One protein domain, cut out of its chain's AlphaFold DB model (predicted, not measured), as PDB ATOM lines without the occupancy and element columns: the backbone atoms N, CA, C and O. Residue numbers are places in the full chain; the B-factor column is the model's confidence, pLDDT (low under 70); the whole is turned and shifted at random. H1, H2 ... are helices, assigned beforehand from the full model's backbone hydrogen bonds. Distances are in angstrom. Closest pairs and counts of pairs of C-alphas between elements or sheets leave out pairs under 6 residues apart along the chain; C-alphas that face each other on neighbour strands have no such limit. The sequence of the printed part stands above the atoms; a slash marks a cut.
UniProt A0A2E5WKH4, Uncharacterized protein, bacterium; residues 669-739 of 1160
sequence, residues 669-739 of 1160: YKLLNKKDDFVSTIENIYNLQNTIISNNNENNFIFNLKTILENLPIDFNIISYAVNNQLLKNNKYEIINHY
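AT A GLANCE: This is residues 669 to 739 of the 1160 residues of an uncharacterized protein of bacterium (UniProt A0A2E5WKH4). Two loose lobes follow each other along an elongated shape: an open first lobe of H1 and H2, which touch no helix, and a second lobe in which H5 packs on H4 and comes near H3. Residues 694 to 699, of which 694 belongs to H2, stick out in a loop between the lobes, and residues 673 to 679, of which 673 belongs to H1, stick out from the first lobe. The printed part has 71 residues with five named helices, H1 to H5 in order along the chain, and no named strand; the class is all helix. The whole is loose, with a radius of gyration of the C-alphas of 14.6 A, and it spans 40 by 26 by 19 A.

HOW THE PARTS SIT: Begin at H1, residues 669 to 673, and go on to H2, residues 682 to 694; the two are apart, but only just, with their closest C-alphas 8.2 A from each other. Go on to H3, residues 705 to 711, which is apart from both H1 and H2. Next look at H4, residues 718 to 724, and H5, residues 732 to 739, which touch, with 5 pairs of C-alphas within 8 A. Their closest C-alphas are those of Ala 722 and Ile 735, 6.6 A apart. H4 and H5 run the same way at a steep tilt of 57 degrees. H3 and H5 are close but not clearly touching; their closest C-alphas, those of Ile 708 and Ile 736, are 7.8 A apart. They run the same way at a steep tilt of 38 degrees. H3 and H4 are apart. In H1, H2, H3, H4 and H5, every O i to N i+4 pair is within hydrogen-bond range.

IN THESE COORDINATES: Find C-alpha 669 at (-36.590, 44.255, -44.075), where H1, residues 669 to 673, begins; it is 5.8 A long. Then find C-alpha 682 at (-36.499, 56.340, -38.071); from there H2 runs 18.2 A to C-alpha 694, and it is the longest helix, with 13 residues. H3, residues 705 to 711, is 10.2 A long, and H4, residues 718 to 724, is 10.0 A long. H5, residues 732 to 739, runs 10.5 A to C-alpha 739 at (-37.818, 24.727, -36.374).

THE WHOLE: Look for the two C-alphas farthest apart, those of Glu 683 and Asn 724, at 41.0 A. The printed part has no cut, and its four links are short. The mean pLDDT of the printed part is 71.8, and residues 669 to 702 are under 70.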
ATOM      1  N   TYR A 669     -36.542  43.915 -42.648       49.44
ATOM      2  CA  TYR A 669     -36.590  44.255 -44.075       49.44
ATOM      3  C   TYR A 669     -37.811  43.690 -44.814       49.44
ATOM      4  O   TYR A 669     -38.383  44.372 -45.658       49.44
ATOM      5  N   LYS A 670     -38.290  42.491 -44.468       51.56
ATOM      6  CA  LYS A 670     -39.501  41.914 -45.076       51.56
ATOM      7  C   LYS A 670     -40.780  42.602 -44.591       51.56
ATOM      8  O   LYS A 670     -41.706  42.766 -45.381       51.56
ATOM      9  N   LEU A 671     -40.851  43.008 -43.322       54.59
ATOM     10  CA  LEU A 671     -41.968  43.784 -42.766       54.59
ATOM     11  C   LEU A 671     -41.991  45.218 -43.303       54.59
ATOM     12  O   LEU A 671     -43.064  45.738 -43.606       54.59
ATOM     13  N   LEU A 672     -40.810  45.813 -43.464       49.81
ATOM     14  CA  LEU A 672     -40.598  47.125 -44.057       49.81
ATOM     15  C   LEU A 672     -40.947  47.133 -45.558       49.81
ATOM     16  O   LEU A 672     -41.612  48.054 -46.012       49.81
ATOM     17  N   ASN A 673     -40.569  46.089 -46.310       46.53
ATOM     18  CA  ASN A 673     -40.775  46.007 -47.765       46.53
ATOM     19  C   ASN A 673     -42.142  45.423 -48.185       46.53
ATOM     20  O   ASN A 673     -42.488  45.487 -49.360       46.53
ATOM     21  N   LYS A 674     -42.929  44.823 -47.274       44.03
ATOM     22  CA  LYS A 674     -44.262  44.249 -47.588       44.03
ATOM     23  C   LYS A 674     -45.401  45.269 -47.625       44.03
ATOM     24  O   LYS A 674     -46.491  44.933 -48.086       44.03
ATOM     25  N   LYS A 675     -45.207  46.458 -47.064       46.81
ATOM     26  CA  LYS A 675     -46.232  47.501 -47.024       46.81
ATOM     27  C   LYS A 675     -45.882  48.545 -48.074       46.81
ATOM     28  O   LYS A 675     -44.999  49.356 -47.833       46.81
ATOM     29  N   ASP A 676     -46.631  48.566 -49.174       42.38
ATOM     30  CA  ASP A 676     -46.529  49.599 -50.221       42.38
ATOM     31  C   ASP A 676     -46.689  51.040 -49.669       42.38
ATOM     32  O   ASP A 676     -46.315  52.005 -50.329       42.38
ATOM     33  N   ASP A 677     -47.196  51.180 -48.434       43.53
ATOM     34  CA  ASP A 677     -47.405  52.444 -47.715       43.53
ATOM     35  C   ASP A 677     -46.404  52.707 -46.562       43.53
ATOM     36  O   ASP A 677     -46.544  53.702 -45.843       43.53
ATOM     37  N   PHE A 678     -45.427  51.826 -46.301       47.19
ATOM     38  CA  PHE A 678     -44.498  52.024 -45.180       47.19
ATOM     39  C   PHE A 678     -43.375  52.992 -45.555       47.19
ATOM     40  O   PHE A 678     -42.449  52.654 -46.283       47.19
ATOM     41  N   VAL A 679     -43.433  54.205 -45.002       55.06
ATOM     42  CA  VAL A 679     -42.328  55.169 -45.081       55.06
ATOM     43  C   VAL A 679     -41.268  54.771 -44.057       55.06
ATOM     44  O   VAL A 679     -41.559  54.707 -42.864       55.06
ATOM     45  N   SER A 680     -40.033  54.541 -44.485       53.44
ATOM     46  CA  SER A 680     -38.895  54.164 -43.636       53.44
ATOM     47  C   SER A 680     -38.297  55.317 -42.845       53.44
ATOM     48  O   SER A 680     -37.092  55.555 -42.821       53.44
ATOM     49  N   THR A 681     -39.156  56.054 -42.150       60.84
ATOM     50  CA  THR A 681     -38.676  56.997 -41.153       60.84
ATOM     51  C   THR A 681     -38.092  56.233 -39.967       60.84
ATOM     52  O   THR A 681     -38.596  55.180 -39.576       60.84
ATOM     53  N   ILE A 682     -37.069  56.814 -39.340       64.31
ATOM     54  CA  ILE A 682     -36.499  56.340 -38.071       64.31
ATOM     55  C   ILE A 682     -37.600  56.050 -37.032       64.31
ATOM     56  O   ILE A 682     -37.565  55.036 -36.347       64.31
ATOM     57  N   GLU A 683     -38.611  56.919 -36.946       61.28
ATOM     58  CA  GLU A 683     -39.760  56.746 -36.052       61.28
ATOM     59  C   GLU A 683     -40.564  55.482 -36.374       61.28
ATOM     60  O   GLU A 683     -40.907  54.722 -35.474       61.28
ATOM     61  N   ASN A 684     -40.824  55.215 -37.654       62.50
ATOM     62  CA  ASN A 684     -41.533  54.012 -38.065       62.50
ATOM     63  C   ASN A 684     -40.703  52.744 -37.821       62.50
ATOM     64  O   ASN A 684     -41.279  51.722 -37.453       62.50
ATOM     65  N   ILE A 685     -39.375  52.805 -37.974       66.81
ATOM     66  CA  ILE A 685     -38.465  51.694 -37.650       66.81
ATOM     67  C   ILE A 685     -38.511  51.395 -36.147       66.81
ATOM     68  O   ILE A 685     -38.748  50.249 -35.772       66.81
ATOM     69  N   TYR A 686     -38.400  52.413 -35.287       67.75
ATOM     70  CA  TYR A 686     -38.535  52.229 -33.838       67.75
ATOM     71  C   TYR A 686     -39.923  51.727 -33.442       67.75
ATOM     72  O   TYR A 686     -40.042  50.814 -32.631       67.75
ATOM     73  N   ASN A 687     -40.991  52.270 -34.031       63.81
ATOM     74  CA  ASN A 687     -42.349  51.790 -33.781       63.81
ATOM     75  C   ASN A 687     -42.501  50.319 -34.176       63.81
ATOM     76  O   ASN A 687     -43.138  49.555 -33.450       63.81
ATOM     77  N   LEU A 688     -41.901  49.908 -35.296       66.00
ATOM     78  CA  LEU A 688     -41.899  48.520 -35.740       66.00
ATOM     79  C   LEU A 688     -41.121  47.626 -34.767       66.00
ATOM     80  O   LEU A 688     -41.669  46.619 -34.332       66.00
ATOM     81  N   GLN A 689     -39.904  48.013 -34.375       68.19
ATOM     82  CA  GLN A 689     -39.100  47.298 -33.375       68.19
ATOM     83  C   GLN A 689     -39.863  47.145 -32.054       68.19
ATOM     84  O   GLN A 689     -39.990  46.041 -31.533       68.19
ATOM     85  N   ASN A 690     -40.470  48.225 -31.560       63.81
ATOM     86  CA  ASN A 690     -41.258  48.218 -30.329       63.81
ATOM     87  C   ASN A 690     -42.494  47.321 -30.439       63.81
ATOM     88  O   ASN A 690     -42.819  46.619 -29.486       63.81
ATOM     89  N   THR A 691     -43.156  47.326 -31.600       63.28
ATOM     90  CA  THR A 691     -44.307  46.456 -31.884       63.28
ATOM     91  C   THR A 691     -43.891  44.987 -31.921       63.28
ATOM     92  O   THR A 691     -44.611  44.137 -31.409       63.28
ATOM     93  N   ILE A 692     -42.730  44.672 -32.504       62.34
ATOM     94  CA  ILE A 692     -42.178  43.310 -32.531       62.34
ATOM     95  C   ILE A 692     -41.882  42.844 -31.102       62.34
ATOM     96  O   ILE A 692     -42.351  41.780 -30.706       62.34
ATOM     97  N   ILE A 693     -41.200  43.669 -30.298       61.47
ATOM     98  CA  ILE A 693     -40.923  43.364 -28.885       61.47
ATOM     99  C   ILE A 693     -42.231  43.136 -28.111       61.47
ATOM    100  O   ILE A 693     -42.324  42.190 -27.330       61.47
ATOM    101  N   SER A 694     -43.252  43.978 -28.315       55.12
ATOM    102  CA  SER A 694     -44.513  43.891 -27.567       55.12
ATOM    103  C   SER A 694     -45.423  42.739 -28.003       55.12
ATOM    104  O   SER A 694     -46.210  42.260 -27.190       55.12
ATOM    105  N   ASN A 695     -45.335  42.300 -29.263       52.84
ATOM    106  CA  ASN A 695     -46.239  41.313 -29.864       52.84
ATOM    107  C   ASN A 695     -45.643  39.901 -29.967       52.84
ATOM    108  O   ASN A 695     -46.241  39.051 -30.627       52.84
ATOM    109  N   ASN A 696     -44.531  39.607 -29.286       50.81
ATOM    110  CA  ASN A 696     -43.901  38.276 -29.226       50.81
ATOM    111  C   ASN A 696     -44.797  37.140 -28.654       50.81
ATOM    112  O   ASN A 696     -44.308  36.053 -28.379       50.81
ATOM    113  N   ASN A 697     -46.111  37.355 -28.513       44.81
ATOM    114  CA  ASN A 697     -47.112  36.349 -28.153       44.81
ATOM    115  C   ASN A 697     -48.016  35.907 -29.331       44.81
ATOM    116  O   ASN A 697     -48.830  35.007 -29.140       44.81
ATOM    117  N   GLU A 698     -47.903  36.484 -30.538       44.28
ATOM    118  CA  GLU A 698     -48.767  36.138 -31.689       44.28
ATOM    119  C   GLU A 698     -47.962  35.713 -32.939       44.28
ATOM    120  O   GLU A 698     -47.552  36.557 -33.728       44.28
ATOM    121  N   ASN A 699     -47.765  34.398 -33.137       44.94
ATOM    122  CA  ASN A 699     -47.469  33.647 -34.386       44.94
ATOM    123  C   ASN A 699     -46.448  34.172 -35.437       44.94
ATOM    124  O   ASN A 699     -46.275  33.529 -36.469       44.94
ATOM    125  N   ASN A 700     -45.730  35.272 -35.209       50.06
ATOM    126  CA  ASN A 700     -44.712  35.839 -36.104       50.06
ATOM    127  C   ASN A 700     -43.442  36.175 -35.308       50.06
ATOM    128  O   ASN A 700     -43.052  37.336 -35.194       50.06
ATOM    129  N   PHE A 701     -42.807  35.155 -34.730       58.94
ATOM    130  CA  PHE A 701     -41.567  35.339 -33.980       58.94
ATOM    131  C   PHE A 701     -40.446  35.807 -34.912       58.94
ATOM    132  O   PHE A 701     -40.157  35.183 -35.935       58.94
ATOM    133  N   ILE A 702     -39.831  36.929 -34.558       63.47
ATOM    134  CA  ILE A 702     -38.584  37.394 -35.153       63.47
ATOM    135  C   ILE A 702     -37.486  37.049 -34.161       63.47
ATOM    136  O   ILE A 702     -37.419  37.640 -33.085       63.47
ATOM    137  N   PHE A 703     -36.657  36.071 -34.514       73.62
ATOM    138  CA  PHE A 703     -35.495  35.721 -33.714       73.62
ATOM    139  C   PHE A 703     -34.300  36.569 -34.130       73.62
ATOM    140  O   PHE A 703     -34.108  36.869 -35.311       73.62
ATOM    141  N   ASN A 704     -33.520  36.983 -33.142       76.69
ATOM    142  CA  ASN A 704     -32.244  37.628 -33.385       76.69
ATOM    143  C   ASN A 704     -31.159  36.595 -33.700       76.69
ATOM    144  O   ASN A 704     -31.379  35.391 -33.534       76.69
ATOM    145  N   LEU A 705     -29.991  37.075 -34.134       84.06
ATOM    146  CA  LEU A 705     -28.858  36.217 -34.469       84.06
ATOM    147  C   LEU A 705     -28.550  35.228 -33.345       84.06
ATOM    148  O   LEU A 705     -28.503  34.022 -33.567       84.06
ATOM    149  N   LYS A 706     -28.366  35.749 -32.129       84.12
ATOM    150  CA  LYS A 706     -27.971  34.964 -30.962       84.12
ATOM    151  C   LYS A 706     -28.979  33.849 -30.682       84.12
ATOM    152  O   LYS A 706     -28.579  32.696 -30.596       84.12
ATOM    153  N   THR A 707     -30.271  34.161 -30.648       81.75
ATOM    154  CA  THR A 707     -31.340  33.181 -30.430       81.75
ATOM    155  C   THR A 707     -31.352  32.102 -31.507       81.75
ATOM    156  O   THR A 707     -31.592  30.936 -31.197       81.75
ATOM    157  N   ILE A 708     -31.072  32.448 -32.765       86.38
ATOM    158  CA  ILE A 708     -30.968  31.443 -33.829       86.38
ATOM    159  C   ILE A 708     -29.780  30.535 -33.600       86.38
ATOM    160  O   ILE A 708     -29.952  29.320 -33.621       86.38
ATOM    161  N   LEU A 709     -28.601  31.094 -33.340       89.06
ATOM    162  CA  LEU A 709     -27.408  30.287 -33.104       89.06
ATOM    163  C   LEU A 709     -27.563  29.404 -31.855       89.06
ATOM    164  O   LEU A 709     -27.083  28.274 -31.853       89.06
ATOM    165  N   GLU A 710     -28.249  29.890 -30.817       87.38
ATOM    166  CA  GLU A 710     -28.519  29.157 -29.573       87.38
ATOM    167  C   GLU A 710     -29.469  27.979 -29.764       87.38
ATOM    168  O   GLU A 710     -29.346  26.999 -29.035       87.38
ATOM    169  N   ASN A 711     -30.395  28.057 -30.723       86.62
ATOM    170  CA  ASN A 711     -31.449  27.055 -30.901       86.62
ATOM    171  C   ASN A 711     -31.282  26.184 -32.150       86.62
ATOM    172  O   ASN A 711     -31.937  25.150 -32.248       86.62
ATOM    173  N   LEU A 712     -30.445  26.574 -33.113       89.25
ATOM    174  CA  LEU A 712     -30.246  25.815 -34.343       89.25
ATOM    175  C   LEU A 712     -29.101  24.797 -34.174       89.25
ATOM    176  O   LEU A 712     -27.978  25.204 -33.858       89.25
ATOM    177  N   PRO A 713     -29.338  23.489 -34.393       90.38
ATOM    178  CA  PRO A 713     -28.285  22.477 -34.374       90.38
ATOM    179  C   PRO A 713     -27.201  22.771 -35.406       90.38
ATOM    180  O   PRO A 713     -27.504  23.207 -36.519       90.38
ATOM    181  N   ILE A 714     -25.944  22.482 -35.071       89.38
ATOM    182  CA  ILE A 714     -24.822  22.653 -36.011       89.38
ATOM    183  C   ILE A 714     -24.943  21.742 -37.245       89.38
ATOM    184  O   ILE A 714     -24.437  22.061 -38.321       89.38
ATOM    185  N   ASP A 715     -25.650  20.619 -37.106       88.44
ATOM    186  CA  ASP A 715     -25.937  19.645 -38.156       88.44
ATOM    187  C   ASP A 715     -27.315  19.849 -38.824       88.44
ATOM    188  O   ASP A 715     -27.805  18.975 -39.547       88.44
ATOM    189  N   PHE A 716     -27.944  21.013 -38.626       91.25
ATOM    190  CA  PHE A 716     -29.267  21.312 -39.167       91.25
ATOM    191  C   PHE A 716     -29.287  21.338 -40.704       91.25
ATOM    192  O   PHE A 716     -28.902  22.316 -41.345       91.25
ATOM    193  N   ASN A 717     -29.824  20.280 -41.319       91.81
ATOM    194  CA  ASN A 717     -30.056  20.251 -42.761       91.81
ATOM    195  C   ASN A 717     -31.401  20.907 -43.121       91.81
ATOM    196  O   ASN A 717     -32.465  20.285 -43.026       91.81
ATOM    197  N   ILE A 718     -31.340  22.159 -43.582       91.31
ATOM    198  CA  ILE A 718     -32.528  22.949 -43.929       91.31
ATOM    199  C   ILE A 718     -33.380  22.306 -45.033       91.31
ATOM    200  O   ILE A 718     -34.607  22.346 -44.956       91.31
ATOM    201  N   ILE A 719     -32.756  21.658 -46.022       92.06
ATOM    202  CA  ILE A 719     -33.454  21.023 -47.147       92.06
ATOM    203  C   ILE A 719     -34.260  19.824 -46.644       92.06
ATOM    204  O   ILE A 719     -35.467  19.746 -46.880       92.06
ATOM    205  N   SER A 720     -33.624  18.905 -45.912       91.88
ATOM    206  CA  SER A 720     -34.297  17.736 -45.336       91.88
ATOM    207  C   SER A 720     -35.408  18.145 -44.373       91.88
ATOM    208  O   SER A 720     -36.503  17.584 -44.429       91.88
ATOM    209  N   TYR A 721     -35.167  19.156 -43.533       93.31
ATOM    210  CA  TYR A 721     -36.187  19.660 -42.618       93.31
ATOM    211  C   TYR A 721     -37.382  20.264 -43.371       93.31
ATOM    212  O   TYR A 721     -38.532  19.951 -43.047       93.31
ATOM    213  N   ALA A 722     -37.134  21.059 -44.416       91.56
ATOM    214  CA  ALA A 722     -38.185  21.647 -45.238       91.56
ATOM    215  C   ALA A 722     -39.015  20.587 -45.980       91.56
ATOM    216  O   ALA A 722     -40.239  20.701 -46.036       91.56
ATOM    217  N   VAL A 723     -38.381  19.538 -46.513       93.31
ATOM    218  CA  VAL A 723     -39.077  18.411 -47.158       93.31
ATOM    219  C   VAL A 723     -39.967  17.680 -46.152       93.31
ATOM    220  O   VAL A 723     -41.164  17.524 -46.395       93.31
ATOM    221  N   ASN A 724     -39.409  17.284 -45.004       94.19
ATOM    222  CA  ASN A 724     -40.110  16.476 -44.003       94.19
ATOM    223  C   ASN A 724     -41.305  17.207 -43.371       94.19
ATOM    224  O   ASN A 724     -42.279  16.565 -42.987       94.19
ATOM    225  N   ASN A 725     -41.253  18.540 -43.304       92.12
ATOM    226  CA  ASN A 725     -42.311  19.375 -42.728       92.12
ATOM    227  C   ASN A 725     -43.186  20.072 -43.786       92.12
ATOM    228  O   ASN A 725     -44.012  20.910 -43.440       92.12
ATOM    229  N   GLN A 726     -43.029  19.741 -45.076       92.94
ATOM    230  CA  GLN A 726     -43.788  20.340 -46.187       92.94
ATOM    231  C   GLN A 726     -43.629  21.871 -46.317       92.94
ATOM    232  O   GLN A 726     -44.528  22.568 -46.791       92.94
ATOM    233  N   LEU A 727     -42.456  22.395 -45.962       89.56
ATOM    234  CA  LEU A 727     -42.124  23.823 -45.950       89.56
ATOM    235  C   LEU A 727     -41.327  24.280 -47.184       89.56
ATOM    236  O   LEU A 727     -40.787  25.376 -47.195       89.56
ATOM    237  N   LEU A 728     -41.251  23.488 -48.260       85.12
ATOM    238  CA  LEU A 728     -40.496  23.852 -49.478       85.12
ATOM    239  C   LEU A 728     -40.976  25.145 -50.172       85.12
ATOM    240  O   LEU A 728     -40.295  25.664 -51.049       85.12
ATOM    241  N   LYS A 729     -42.167  25.647 -49.826       82.62
ATOM    242  CA  LYS A 729     -42.699  26.928 -50.329       82.62
ATOM    243  C   LYS A 729     -42.330  28.119 -49.438       82.62
ATOM    244  O   LYS A 729     -42.604  29.257 -49.814       82.62
ATOM    245  N   ASN A 730     -41.783  27.855 -48.258       79.69
ATOM    246  CA  ASN A 730     -41.348  28.854 -47.300       79.69
ATOM    247  C   ASN A 730     -39.913  29.285 -47.602       79.69
ATOM    248  O   ASN A 730     -39.131  28.532 -48.173       79.69
ATOM    249  N   ASN A 731     -39.561  30.506 -47.209       80.88
ATOM    250  CA  ASN A 731     -38.158  30.933 -47.243       80.88
ATOM    251  C   ASN A 731     -37.386  30.368 -46.044       80.88
ATOM    252  O   ASN A 731     -37.979  29.976 -45.037       80.88
ATOM    253  N   LYS A 732     -36.054  30.412 -46.140       85.12
ATOM    254  CA  LYS A 732     -35.108  29.985 -45.102       85.12
ATOM    255  C   LYS A 732     -35.499  30.423 -43.688       85.12
ATOM    256  O   LYS A 732     -35.543  29.599 -42.781       85.12
ATOM    257  N   TYR A 733     -35.860  31.689 -43.506       81.50
ATOM    258  CA  TYR A 733     -36.207  32.239 -42.192       81.50
ATOM    259  C   TYR A 733     -37.504  31.687 -41.619       81.50
ATOM    260  O   TYR A 733     -37.578  31.395 -40.434       81.50
ATOM    261  N   GLU A 734     -38.531  31.517 -42.447       81.62
ATOM    262  CA  GLU A 734     -39.776  30.875 -42.017       81.62
ATOM    263  C   GLU A 734     -39.536  29.426 -41.582       81.62
ATOM    264  O   GLU A 734     -40.149  28.969 -40.620       81.62
ATOM    265  N   ILE A 735     -38.617  28.726 -42.245       86.50
ATOM    266  CA  ILE A 735     -38.251  27.347 -41.909       86.50
ATOM    267  C   ILE A 735     -37.462  27.292 -40.599       86.50
ATOM    268  O   ILE A 735     -37.787  26.478 -39.737       86.50
ATOM    269  N   ILE A 736     -36.476  28.174 -40.420       86.88
ATOM    270  CA  ILE A 736     -35.717  28.302 -39.165       86.88
ATOM    271  C   ILE A 736     -36.661  28.663 -38.013       86.88
ATOM    272  O   ILE A 736     -36.627  28.028 -36.962       86.88
ATOM    273  N   ASN A 737     -37.567  29.619 -38.222       82.19
ATOM    274  CA  ASN A 737     -38.564  30.000 -37.227       82.19
ATOM    275  C   ASN A 737     -39.468  28.823 -36.851       82.19
ATOM    276  O   ASN A 737     -39.703  28.587 -35.667       82.19
ATOM    277  N   HIS A 738     -39.949  28.074 -37.847       85.44
ATOM    278  CA  HIS A 738     -40.746  26.873 -37.622       85.44
ATOM    279  C   HIS A 738     -39.961  25.819 -36.833       85.44
ATOM    280  O   HIS A 738     -40.513  25.189 -35.932       85.44
ATOM    281  N   TYR A 739     -38.673  25.636 -37.130       87.44
ATOM    282  CA  TYR A 739     -37.818  24.727 -36.374       87.44
ATOM    283  C   TYR A 739     -37.713  25.136 -34.904       87.44
ATOM    284  O   TYR A 739     -38.052  24.335 -34.032       87.44
TER     285      TYR A 739